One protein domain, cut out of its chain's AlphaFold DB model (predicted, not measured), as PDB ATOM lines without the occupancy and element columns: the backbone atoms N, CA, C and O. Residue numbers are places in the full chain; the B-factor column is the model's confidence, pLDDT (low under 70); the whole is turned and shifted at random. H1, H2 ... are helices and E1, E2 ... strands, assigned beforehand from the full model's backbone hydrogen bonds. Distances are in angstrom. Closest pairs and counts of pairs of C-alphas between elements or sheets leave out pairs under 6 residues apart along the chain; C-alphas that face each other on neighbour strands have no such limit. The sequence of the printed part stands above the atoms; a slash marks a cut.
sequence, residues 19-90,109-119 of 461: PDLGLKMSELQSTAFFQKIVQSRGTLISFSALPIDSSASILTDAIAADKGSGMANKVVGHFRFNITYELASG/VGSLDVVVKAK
ATOM      1  N   PRO A  19     152.916   1.621  75.970       57.91
ATOM      2  CA  PRO A  19     154.173   2.233  75.560       57.91
ATOM      3  C   PRO A  19     153.861   3.470  74.716       57.91
ATOM      4  O   PRO A  19     152.851   3.506  74.012       57.91
ATOM      5  N   ASP A  20     154.689   4.506  74.826       75.69
ATOM      6  CA  ASP A  20     154.559   5.663  73.948       75.69
ATOM      7  C   ASP A  20     154.917   5.223  72.520       75.69
ATOM      8  O   ASP A  20     156.093   5.037  72.194       75.69
ATOM      9  N   LEU A  21     153.877   4.936  71.730       85.75
ATOM     10  CA  LEU A  21     153.972   4.346  70.396       85.75
ATOM     11  C   LEU A  21     154.302   5.400  69.340       85.75
ATOM     12  O   LEU A  21     153.747   6.505  69.341       85.75
ATOM     13  N   GLY A  22     155.123   5.006  68.378       86.31
ATOM     14  CA  GLY A  22     155.537   5.794  67.236       86.31
ATOM     15  C   GLY A  22     156.610   6.827  67.562       86.31
ATOM     16  O   GLY A  22     156.719   7.324  68.683       86.31
ATOM     17  N   LEU A  23     157.375   7.192  66.533       89.62
ATOM     18  CA  LEU A  23     158.342   8.283  66.600       89.62
ATOM     19  C   LEU A  23     157.612   9.619  66.760       89.62
ATOM     20  O   LEU A  23     156.655   9.889  66.031       89.62
ATOM     21  N   LYS A  24     158.059  10.470  67.685       90.50
ATOM     22  CA  LYS A  24     157.451  11.787  67.920       90.50
ATOM     23  C   LYS A  24     158.198  12.901  67.204       90.50
ATOM     24  O   LYS A  24     159.417  12.870  67.050       90.50
ATOM     25  N   MET A  25     157.473  13.969  66.873       88.94
ATOM     26  CA  MET A  25     158.089  15.169  66.300       88.94
ATOM     27  C   MET A  25     159.067  15.822  67.285       88.94
ATOM     28  O   MET A  25     160.114  16.308  66.877       88.94
ATOM     29  N   SER A  26     158.779  15.765  68.589       89.81
ATOM     30  CA  SER A  26     159.693  16.237  69.635       89.81
ATOM     31  C   SER A  26     161.018  15.466  69.669       89.81
ATOM     32  O   SER A  26     162.050  16.059  69.969       89.81
ATOM     33  N   GLU A  27     161.018  14.170  69.334       90.69
ATOM     34  CA  GLU A  27     162.244  13.372  69.211       90.69
ATOM     35  C   GLU A  27     163.044  13.798  67.971       90.69
ATOM     36  O   GLU A  27     164.245  14.052  68.083       90.69
ATOM     37  N   LEU A  28     162.373  13.971  66.823       89.38
ATOM     38  CA  LEU A  28     162.966  14.470  65.571       89.38
ATOM     39  C   LEU A  28     163.441  15.927  65.635       89.38
ATOM     40  O   LEU A  28     164.191  16.361  64.771       89.38
ATOM     41  N   GLN A  29     163.010  16.687  66.641       89.19
ATOM     42  CA  GLN A  29     163.426  18.067  66.895       89.19
ATOM     43  C   GLN A  29     164.367  18.174  68.103       89.19
ATOM     44  O   GLN A  29     164.577  19.263  68.636       89.19
ATOM     45  N   SER A  30     164.934  17.055  68.559       93.31
ATOM     46  CA  SER A  30     165.845  17.042  69.698       93.31
ATOM     47  C   SER A  30     167.308  17.142  69.269       93.31
ATOM     48  O   SER A  30     167.762  16.483  68.333       93.31
ATOM     49  N   THR A  31     168.097  17.899  70.031       93.94
ATOM     50  CA  THR A  31     169.563  17.948  69.899       93.94
ATOM     51  C   THR A  31     170.182  16.551  70.000       93.94
ATOM     52  O   THR A  31     171.111  16.232  69.266       93.94
ATOM     53  N   ALA A  32     169.642  15.688  70.869       94.38
ATOM     54  CA  ALA A  32     170.133  14.324  71.054       94.38
ATOM     55  C   ALA A  32     169.987  13.462  69.788       94.38
ATOM     56  O   ALA A  32     170.861  12.641  69.509       94.38
ATOM     57  N   PHE A  33     168.914  13.653  69.016       94.12
ATOM     58  CA  PHE A  33     168.710  12.961  67.745       94.12
ATOM     59  C   PHE A  33     169.789  13.349  66.728       94.12
ATOM     60  O   PHE A  33     170.505  12.487  66.220       94.12
ATOM     61  N   PHE A  34     169.981  14.650  66.494       95.38
ATOM     62  CA  PHE A  34     170.964  15.131  65.520       95.38
ATOM     63  C   PHE A  34     172.412  14.933  65.966       95.38
ATOM     64  O   PHE A  34     173.273  14.675  65.128       95.38
ATOM     65  N   GLN A  35     172.687  14.949  67.271       95.44
ATOM     66  CA  GLN A  35     174.019  14.641  67.787       95.44
ATOM     67  C   GLN A  35     174.432  13.200  67.464       95.44
ATOM     68  O   GLN A  35     175.601  12.971  67.168       95.44
ATOM     69  N   LYS A  36     173.500  12.233  67.461       93.25
ATOM     70  CA  LYS A  36     173.797  10.854  67.029       93.25
ATOM     71  C   LYS A  36     174.189  10.788  65.550       93.25
ATOM     72  O   LYS A  36     175.105  10.051  65.209       93.25
ATOM     73  N   ILE A  37     173.541  11.581  64.691       93.12
ATOM     74  CA  ILE A  37     173.823  11.628  63.243       93.12
ATOM     75  C   ILE A  37     175.257  12.105  62.972       93.12
ATOM     76  O   ILE A  37     175.940  11.554  62.110       93.12
ATOM     77  N   VAL A  38     175.728  13.118  63.707       94.06
ATOM     78  CA  VAL A  38     177.069  13.701  63.512       94.06
ATOM     79  C   VAL A  38     178.125  13.156  64.471       94.06
ATOM     80  O   VAL A  38     179.262  13.608  64.417       94.06
ATOM     81  N   GLN A  39     177.800  12.175  65.320       91.19
ATOM     82  CA  GLN A  39     178.673  11.728  66.415       91.19
ATOM     83  C   GLN A  39     180.069  11.290  65.949       91.19
ATOM     84  O   GLN A  39     181.052  11.550  66.634       91.19
ATOM     85  N   SER A  40     180.170  10.644  64.784       87.69
ATOM     86  CA  SER A  40     181.454  10.226  64.202       87.69
ATOM     87  C   SER A  40     182.223  11.356  63.510       87.69
ATOM     88  O   SER A  40     183.362  11.156  63.096       87.69
ATOM     89  N   ARG A  41     181.606  12.532  63.356       90.62
ATOM     90  CA  ARG A  41     182.132  13.692  62.621       90.62
ATOM     91  C   ARG A  41     182.486  14.855  63.545       90.62
ATOM     92  O   ARG A  41     183.412  15.602  63.239       90.62
ATOM     93  N   GLY A  42     181.782  14.980  64.668       93.12
ATOM     94  CA  GLY A  42     182.090  15.910  65.746       93.12
ATOM     95  C   GLY A  42     180.856  16.336  66.545       93.12
ATOM     96  O   GLY A  42     179.977  15.518  66.842       93.12
ATOM     97  N   THR A  43     180.803  17.607  66.933       95.12
ATOM     98  CA  THR A  43     179.811  18.126  67.887       95.12
ATOM     99  C   THR A  43     178.744  18.936  67.169       95.12
ATOM    100  O   THR A  43     179.050  19.836  66.392       95.12
ATOM    101  N   LEU A  44     177.471  18.636  67.419       96.69
ATOM    102  CA  LEU A  44     176.356  19.365  66.824       96.69
ATOM    103  C   LEU A  44     176.370  20.840  67.256       96.69
ATOM    104  O   LEU A  44     176.371  21.136  68.448       96.69
ATOM    105  N   ILE A  45     176.289  21.749  66.284       96.62
ATOM    106  CA  ILE A  45     176.120  23.192  66.512       96.62
ATOM    107  C   ILE A  45     174.640  23.560  66.385       96.62
ATOM    108  O   ILE A  45     174.058  24.172  67.278       96.62
ATOM    109  N   SER A  46     174.015  23.196  65.263       96.38
ATOM    110  CA  SER A  46     172.626  23.549  64.971       96.38
ATOM    111  C   SER A  46     172.010  22.629  63.920       96.38
ATOM    112  O   SER A  46     172.706  21.911  63.201       96.38
ATOM    113  N   PHE A  47     170.684  22.654  63.824       96.88
ATOM    114  CA  PHE A  47     169.937  22.024  62.743       96.88
ATOM    115  C   PHE A  47     168.722  22.880  62.378       96.88
ATOM    116  O   PHE A  47     168.185  23.606  63.218       96.88
ATOM    117  N   SER A  48     168.278  22.796  61.129       96.19
ATOM    118  CA  SER A  48     167.077  23.475  60.646       96.19
ATOM    119  C   SER A  48     166.298  22.578  59.692       96.19
ATOM    120  O   SER A  48     166.878  21.867  58.872       96.19
ATOM    121  N   ALA A  49     164.971  22.586  59.818       95.69
ATOM    122  CA  ALA A  49     164.098  21.879  58.891       95.69
ATOM    123  C   ALA A  49     164.057  22.615  57.547       95.69
ATOM    124  O   ALA A  49     163.972  23.844  57.505       95.69
ATOM    125  N   LEU A  50     164.081  21.855  56.458       94.69
ATOM    126  CA  LEU A  50     163.965  22.359  55.096       94.69
ATOM    127  C   LEU A  50     162.738  21.751  54.404       94.69
ATOM    128  O   LEU A  50     162.326  20.640  54.745       94.69
ATOM    129  N   PRO A  51     162.166  22.437  53.399       91.19
ATOM    130  CA  PRO A  51     161.135  21.851  52.557       91.19
ATOM    131  C   PRO A  51     161.654  20.616  51.816       91.19
ATOM    132  O   PRO A  51     162.801  20.581  51.352       91.19
ATOM    133  N   ILE A  52     160.776  19.630  51.666       87.69
ATOM    134  CA  ILE A  52     160.985  18.454  50.829       87.69
ATOM    135  C   ILE A  52     159.716  18.180  50.034       87.69
ATOM    136  O   ILE A  52     158.611  18.244  50.575       87.69
ATOM    137  N   ASP A  53     159.885  17.890  48.749       78.50
ATOM    138  CA  ASP A  53     158.803  17.347  47.945       78.50
ATOM    139  C   ASP A  53     158.657  15.855  48.271       78.50
ATOM    140  O   ASP A  53     159.575  15.063  48.067       78.50
ATOM    141  N   SER A  54     157.511  15.495  48.842       68.88
ATOM    142  CA  SER A  54     157.150  14.119  49.203       68.88
ATOM    143  C   SER A  54     156.141  13.504  48.235       68.88
ATOM    144  O   SER A  54     155.779  12.349  48.414       68.88
ATOM    145  N   SER A  55     155.759  14.202  47.158       63.62
ATOM    146  CA  SER A  55     154.672  13.813  46.244       63.62
ATOM    147  C   SER A  55     154.814  12.421  45.603       63.62
ATOM    148  O   SER A  55     153.824  11.847  45.129       63.62
ATOM    149  N   ALA A  56     156.017  11.843  45.608       60.03
ATOM    150  CA  ALA A  56     156.289  10.479  45.163       60.03
ATOM    151  C   ALA A  56     155.886   9.385  46.183       60.03
ATOM    152  O   ALA A  56     155.677   8.240  45.786       60.03
ATOM    153  N   SER A  57     155.711   9.711  47.470       67.25
ATOM    154  CA  SER A  57     155.533   8.765  48.590       67.25
ATOM    155  C   SER A  57     154.068   8.531  48.966       67.25
ATOM    156  O   SER A  57     153.651   8.698  50.107       67.25
ATOM    157  N   ILE A  58     153.281   8.088  47.992       64.88
ATOM    158  CA  ILE A  58     151.807   8.067  48.026       64.88
ATOM    159  C   ILE A  58     151.236   7.365  49.249       64.88
ATOM    160  O   ILE A  58     150.375   7.912  49.926       64.88
ATOM    161  N   LEU A  59     151.693   6.141  49.516       69.56
ATOM    162  CA  LEU A  59     151.152   5.334  50.606       69.56
ATOM    163  C   LEU A  59     151.578   5.897  51.960       69.56
ATOM    164  O   LEU A  59     150.776   5.936  52.883       69.56
ATOM    165  N   THR A  60     152.800   6.417  52.055       71.75
ATOM    166  CA  THR A  60     153.291   7.071  53.274       71.75
ATOM    167  C   THR A  60     152.493   8.346  53.564       71.75
ATOM    168  O   THR A  60     152.053   8.544  54.695       71.75
ATOM    169  N   ASP A  61     152.227   9.161  52.544       69.69
ATOM    170  CA  ASP A  61     151.444  10.395  52.664       69.69
ATOM    171  C   ASP A  61     149.966  10.105  52.953       69.69
ATOM    172  O   ASP A  61     149.350  10.767  53.788       69.69
ATOM    173  N   ALA A  62     149.392   9.086  52.308       70.00
ATOM    174  CA  ALA A  62     148.021   8.650  52.551       70.00
ATOM    175  C   ALA A  62     147.842   8.117  53.981       70.00
ATOM    176  O   ALA A  62     146.839   8.430  54.620       70.00
ATOM    177  N   ILE A  63     148.822   7.376  54.510       74.25
ATOM    178  CA  ILE A  63     148.830   6.929  55.911       74.25
ATOM    179  C   ILE A  63     148.974   8.127  56.852       74.25
ATOM    180  O   ILE A  63     148.221   8.233  57.816       74.25
ATOM    181  N   ALA A  64     149.879   9.066  56.557       67.38
ATOM    182  CA  ALA A  64     150.039  10.283  57.351       67.38
ATOM    183  C   ALA A  64     148.764  11.154  57.367       67.38
ATOM    184  O   ALA A  64     148.479  11.825  58.360       67.38
ATOM    185  N   ALA A  65     147.981  11.135  56.284       65.06
ATOM    186  CA  ALA A  65     146.708  11.842  56.172       65.06
ATOM    187  C   ALA A  65     145.521  11.095  56.813       65.06
ATOM    188  O   ALA A  65     144.529  11.740  57.179       65.06
ATOM    189  N   ASP A  66     145.593   9.767  56.973       66.00
ATOM    190  CA  ASP A  66     144.526   8.970  57.585       66.00
ATOM    191  C   ASP A  66     144.513   9.149  59.112       66.00
ATOM    192  O   ASP A  66     145.170   8.446  59.877       66.00
ATOM    193  N   LYS A  67     143.707  10.107  59.583       53.44
ATOM    194  CA  LYS A  67     143.514  10.392  61.016       53.44
ATOM    195  C   LYS A  67     142.795   9.266  61.782       53.44
ATOM    196  O   LYS A  67     142.680   9.358  63.005       53.44
ATOM    197  N   GLY A  68     142.278   8.238  61.099       49.72
ATOM    198  CA  GLY A  68     141.497   7.144  61.691       49.72
ATOM    199  C   GLY A  68     142.316   6.022  62.343       49.72
ATOM    200  O   GLY A  68     141.752   5.209  63.070       49.72
ATOM    201  N   SER A  69     143.631   5.983  62.131       50.62
ATOM    202  CA  SER A  69     144.536   4.885  62.523       50.62
ATOM    203  C   SER A  69     145.053   4.939  63.972       50.62
ATOM    204  O   SER A  69     145.868   4.114  64.370       50.62
ATOM    205  N   GLY A  70     144.612   5.897  64.796       50.75
ATOM    206  CA  GLY A  70     145.177   6.098  66.143       50.75
ATOM    207  C   GLY A  70     146.526   6.839  66.153       50.75
ATOM    208  O   GLY A  70     147.137   6.989  67.209       50.75
ATOM    209  N   MET A  71     146.950   7.378  65.005       54.34
ATOM    210  CA  MET A  71     148.218   8.080  64.760       54.34
ATOM    211  C   MET A  71     148.342   9.489  65.362       54.34
ATOM    212  O   MET A  71     149.251  10.221  64.982       54.34
ATOM    213  N   ALA A  72     147.491   9.900  66.309       57.41
ATOM    214  CA  ALA A  72     147.380  11.305  66.735       57.41
ATOM    215  C   ALA A  72     148.708  11.981  67.161       57.41
ATOM    216  O   ALA A  72     148.769  13.204  67.160       57.41
ATOM    217  N   ASN A  73     149.763  11.209  67.472       69.31
ATOM    218  CA  ASN A  73     151.100  11.712  67.808       69.31
ATOM    219  C   ASN A  73     152.276  11.020  67.073       69.31
ATOM    220  O   ASN A  73     153.423  11.313  67.411       69.31
ATOM    221  N   LYS A  74     152.042  10.088  66.137       85.31
ATOM    222  CA  LYS A  74     153.110   9.341  65.438       85.31
ATOM    223  C   LYS A  74     153.505  10.068  64.157       85.31
ATOM    224  O   LYS A  74     152.647  10.432  63.361       85.31
ATOM    225  N   VAL A  75     154.803  10.259  63.954       87.94
ATOM    226  CA  VAL A  75     155.350  10.887  62.754       87.94
ATOM    227  C   VAL A  75     155.681   9.821  61.715       87.94
ATOM    228  O   VAL A  75     156.432   8.888  61.990       87.94
ATOM    229  N   VAL A  76     155.133   9.995  60.517       89.12
ATOM    230  CA  VAL A  76     155.383   9.180  59.325       89.12
ATOM    231  C   VAL A  76     155.587  10.136  58.152       89.12
ATOM    232  O   VAL A  76     154.879  11.138  58.057       89.12
ATOM    233  N   GLY A  77     156.575   9.868  57.300       90.81
ATOM    234  CA  GLY A  77     156.906  10.726  56.162       90.81
ATOM    235  C   GLY A  77     158.399  10.977  55.984       90.81
ATOM    236  O   GLY A  77     159.252  10.295  56.557       90.81
ATOM    237  N   HIS A  78     158.694  11.991  55.176       92.25
ATOM    238  CA  HIS A  78     160.041  12.431  54.837       92.25
ATOM    239  C   HIS A  78     160.305  13.804  55.446       92.25
ATOM    240  O   HIS A  78     159.520  14.731  55.250       92.25
ATOM    241  N   PHE A  79     161.426  13.953  56.149       93.81
ATOM    242  CA  PHE A  79     161.783  15.197  56.829       93.81
ATOM    243  C   PHE A  79     163.208  15.590  56.468       93.81
ATOM    244  O   PHE A  79     164.153  14.882  56.816       93.81
ATOM    245  N   ARG A  80     163.368  16.707  55.754       95.75
ATOM    246  CA  ARG A  80     164.683  17.210  55.356       95.75
ATOM    247  C   ARG A  80     165.230  18.176  56.394       95.75
ATOM    248  O   ARG A  80     164.510  19.052  56.871       95.75
ATOM    249  N   PHE A  81     166.517  18.049  56.691       96.81
ATOM    250  CA  PHE A  81     167.217  18.929  57.613       96.81
ATOM    251  C   PHE A  81     168.580  19.331  57.067       96.81
ATOM    252  O   PHE A  81     169.294  18.513  56.488       96.81
ATOM    253  N   ASN A  82     168.969  20.574  57.329       97.31
ATOM    254  CA  ASN A  82     170.370  20.958  57.312       97.31
ATOM    255  C   ASN A  82     170.933  20.852  58.733       97.31
ATOM    256  O   ASN A  82     170.307  21.325  59.679       97.31
ATOM    257  N   ILE A  83     172.098  20.227  58.880       97.12
ATOM    258  CA  ILE A  83     172.802  20.044  60.151       97.12
ATOM    259  C   ILE A  83     174.151  20.738  60.039       97.12
ATOM    260  O   ILE A  83     174.871  20.526  59.068       97.12
ATOM    261  N   THR A  84     174.509  21.534  61.039       97.06
ATOM    262  CA  THR A  84     175.829  22.161  61.169       97.06
ATOM    263  C   THR A  84     176.523  21.594  62.399       97.06
ATOM    264  O   THR A  84     175.900  21.455  63.455       97.06
ATOM    265  N   TYR A  85     177.796  21.241  62.272       95.69
ATOM    266  CA  TYR A  85     178.570  20.619  63.341       95.69
ATOM    267  C   TYR A  85     180.018  21.097  63.318       95.69
ATOM    268  O   TYR A  85     180.563  21.439  62.273       95.69
ATOM    269  N   GLU A  86     180.635  21.121  64.484       94.44
ATOM    270  CA  GLU A  86     182.061  21.349  64.646       94.44
ATOM    271  C   GLU A  86     182.803  20.040  64.360       94.44
ATOM    272  O   GLU A  86     182.419  18.993  64.886       94.44
ATOM    273  N   LEU A  87     183.836  20.076  63.518       90.88
ATOM    274  CA  LEU A  87     184.645  18.901  63.200       90.88
ATOM    275  C   LEU A  87     185.471  18.464  64.412       90.88
ATOM    276  O   LEU A  87     186.109  19.275  65.082       90.88
ATOM    277  N   ALA A  88     185.518  17.155  64.659       81.88
ATOM    278  CA  ALA A  88     186.422  16.600  65.658       81.88
ATOM    279  C   ALA A  88     187.886  16.916  65.294       81.88
ATOM    280  O   ALA A  88     188.311  16.739  64.147       81.88
ATOM    281  N   SER A  89     188.677  17.356  66.278       67.88
ATOM    282  CA  SER A  89     190.100  17.668  66.102       67.88
ATOM    283  C   SER A  89     190.835  16.432  65.561       67.88
ATOM    284  O   SER A  89     190.936  15.419  66.249       67.88
ATOM    285  N   GLY A  90     191.324  16.501  64.318       57.84
ATOM    286  CA  GLY A  90     192.028  15.396  63.648       57.84
ATOM    287  C   GLY A  90     191.294  14.747  62.466       57.84
ATOM    288  O   GLY A  90     191.909  13.949  61.764       57.84
ATOM    289  N   VAL A 109     184.066  24.062  60.644       90.62
ATOM    290  CA  VAL A 109     182.625  23.791  60.674       90.62
ATOM    291  C   VAL A 109     182.232  22.950  59.461       90.62
ATOM    292  O   VAL A 109     182.489  23.328  58.319       90.62
ATOM    293  N   GLY A 110     181.585  21.812  59.707       92.75
ATOM    294  CA  GLY A 110     180.976  20.958  58.693       92.75
ATOM    295  C   GLY A 110     179.465  21.176  58.570       92.75
ATOM    296  O   GLY A 110     178.801  21.652  59.493       92.75
ATOM    297  N   SER A 111     178.898  20.783  57.425       94.38
ATOM    298  CA  SER A 111     177.447  20.766  57.203       94.38
ATOM    299  C   SER A 111     176.994  19.478  56.510       94.38
ATOM    300  O   SER A 111     177.713  18.944  55.667       94.38
ATOM    301  N   LEU A 112     175.810  18.976  56.872       95.44
ATOM    302  CA  LEU A 112     175.120  17.868  56.206       95.44
ATOM    303  C   LEU A 112     173.714  18.298  55.782       95.44
ATOM    304  O   LEU A 112     173.002  18.956  56.536       95.44
ATOM    305  N   ASP A 113     173.301  17.870  54.595       96.31
ATOM    306  CA  ASP A 113     171.920  17.948  54.122       96.31
ATOM    307  C   ASP A 113     171.356  16.527  54.105       96.31
ATOM    308  O   ASP A 113     171.901  15.644  53.431       96.31
ATOM    309  N   VAL A 114     170.334  16.282  54.922       96.62
ATOM    310  CA  VAL A 114     169.852  14.931  55.221       96.62
ATOM    311  C   VAL A 114     168.345  14.821  55.081       96.62
ATOM    312  O   VAL A 114     167.618  15.797  55.259       96.62
ATOM    313  N   VAL A 115     167.876  13.600  54.843       96.50
ATOM    314  CA  VAL A 115     166.465  13.223  54.924       96.50
ATOM    315  C   VAL A 115     166.300  12.144  55.975       96.50
ATOM    316  O   VAL A 115     166.987  11.125  55.940       96.50
ATOM    317  N   VAL A 116     165.364  12.349  56.895       96.06
ATOM    318  CA  VAL A 116     164.856  11.306  57.781       96.06
ATOM    319  C   VAL A 116     163.616  10.696  57.138       96.06
ATOM    320  O   VAL A 116     162.628  11.403  56.927       96.06
ATOM    321  N   LYS A 117     163.658   9.396  56.834       94.75
ATOM    322  CA  LYS A 117     162.477   8.615  56.447       94.75
ATOM    323  C   LYS A 117     161.898   7.971  57.701       94.75
ATOM    324  O   LYS A 117     162.526   7.074  58.257       94.75
ATOM    325  N   ALA A 118     160.731   8.425  58.147       93.25
ATOM    326  CA  ALA A 118     159.972   7.808  59.232       93.25
ATOM    327  C   ALA A 118     158.853   6.947  58.636       93.25
ATOM    328  O   ALA A 118     158.028   7.445  57.865       93.25
ATOM    329  N   LYS A 119     158.837   5.656  58.960       90.31
ATOM    330  CA  LYS A 119     157.979   4.667  58.302       90.31
ATOM    331  C   LYS A 119     156.753   4.326  59.160       90.31
ATOM    332  O   LYS A 119     156.851   4.301  60.391       90.31
TER     333      LYS A 119
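What this domain is: This is residues 19 to 90 and 109 to 119 of the 461 residues of the protein "Hypothetical protein" of Haptolina brevifila (UniProt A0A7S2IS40). A long, strongly twisted antiparallel sheet, E1-E2-E3, has H2 packed on it; H3 and its loops make a head where E2 begins. The 83 printed residues, with elements H1 H2 E1 H3 E2 E3, are mixed, helices and strands. The whole is loose, radius of gyration of the C-alphas 14.9 A, spanning 50 by 32 by 16 A.

How they stand to each other: Start at E2, residues 77 to 87: N 82 is 2.9 A from O 48 of E1, residues 42 to 50, at 146 degrees, and N 83 is 2.8 A from O 112 of E3, residues 109 to 118, at 158 degrees, both within hydrogen-bond range. E1 bends by 64 degrees at residue 45. H2, residues 31 to 38, is on the sheet, the closest C-alphas to E1 being Gln 35 and Leu 44, 5.4 A. H3, residues 58 to 65, only grazes it; C-alphas 60 and 77 are its closest to E2, 5.9 A. H1, residues 25 to 28, is not on it. Every O i to N i+4 pair is within range in H3, 3 of 4 in H2; H1 is too short.

Where its parts are: Find C-alpha 25, where H1 begins, at (158.089, 15.169, 66.300). E2 runs 29.8 A, E3 27.8 A to C-alpha 118 at (159.972, 7.808, 59.232), E1 22.0 A.

The domain as a whole: Residues 91 to 108 are cut out, a 13.0 A gap between C-alphas 90 and 109. H3 to E2 is a long link; residues 64 to 73 are among those under pLDDT 70.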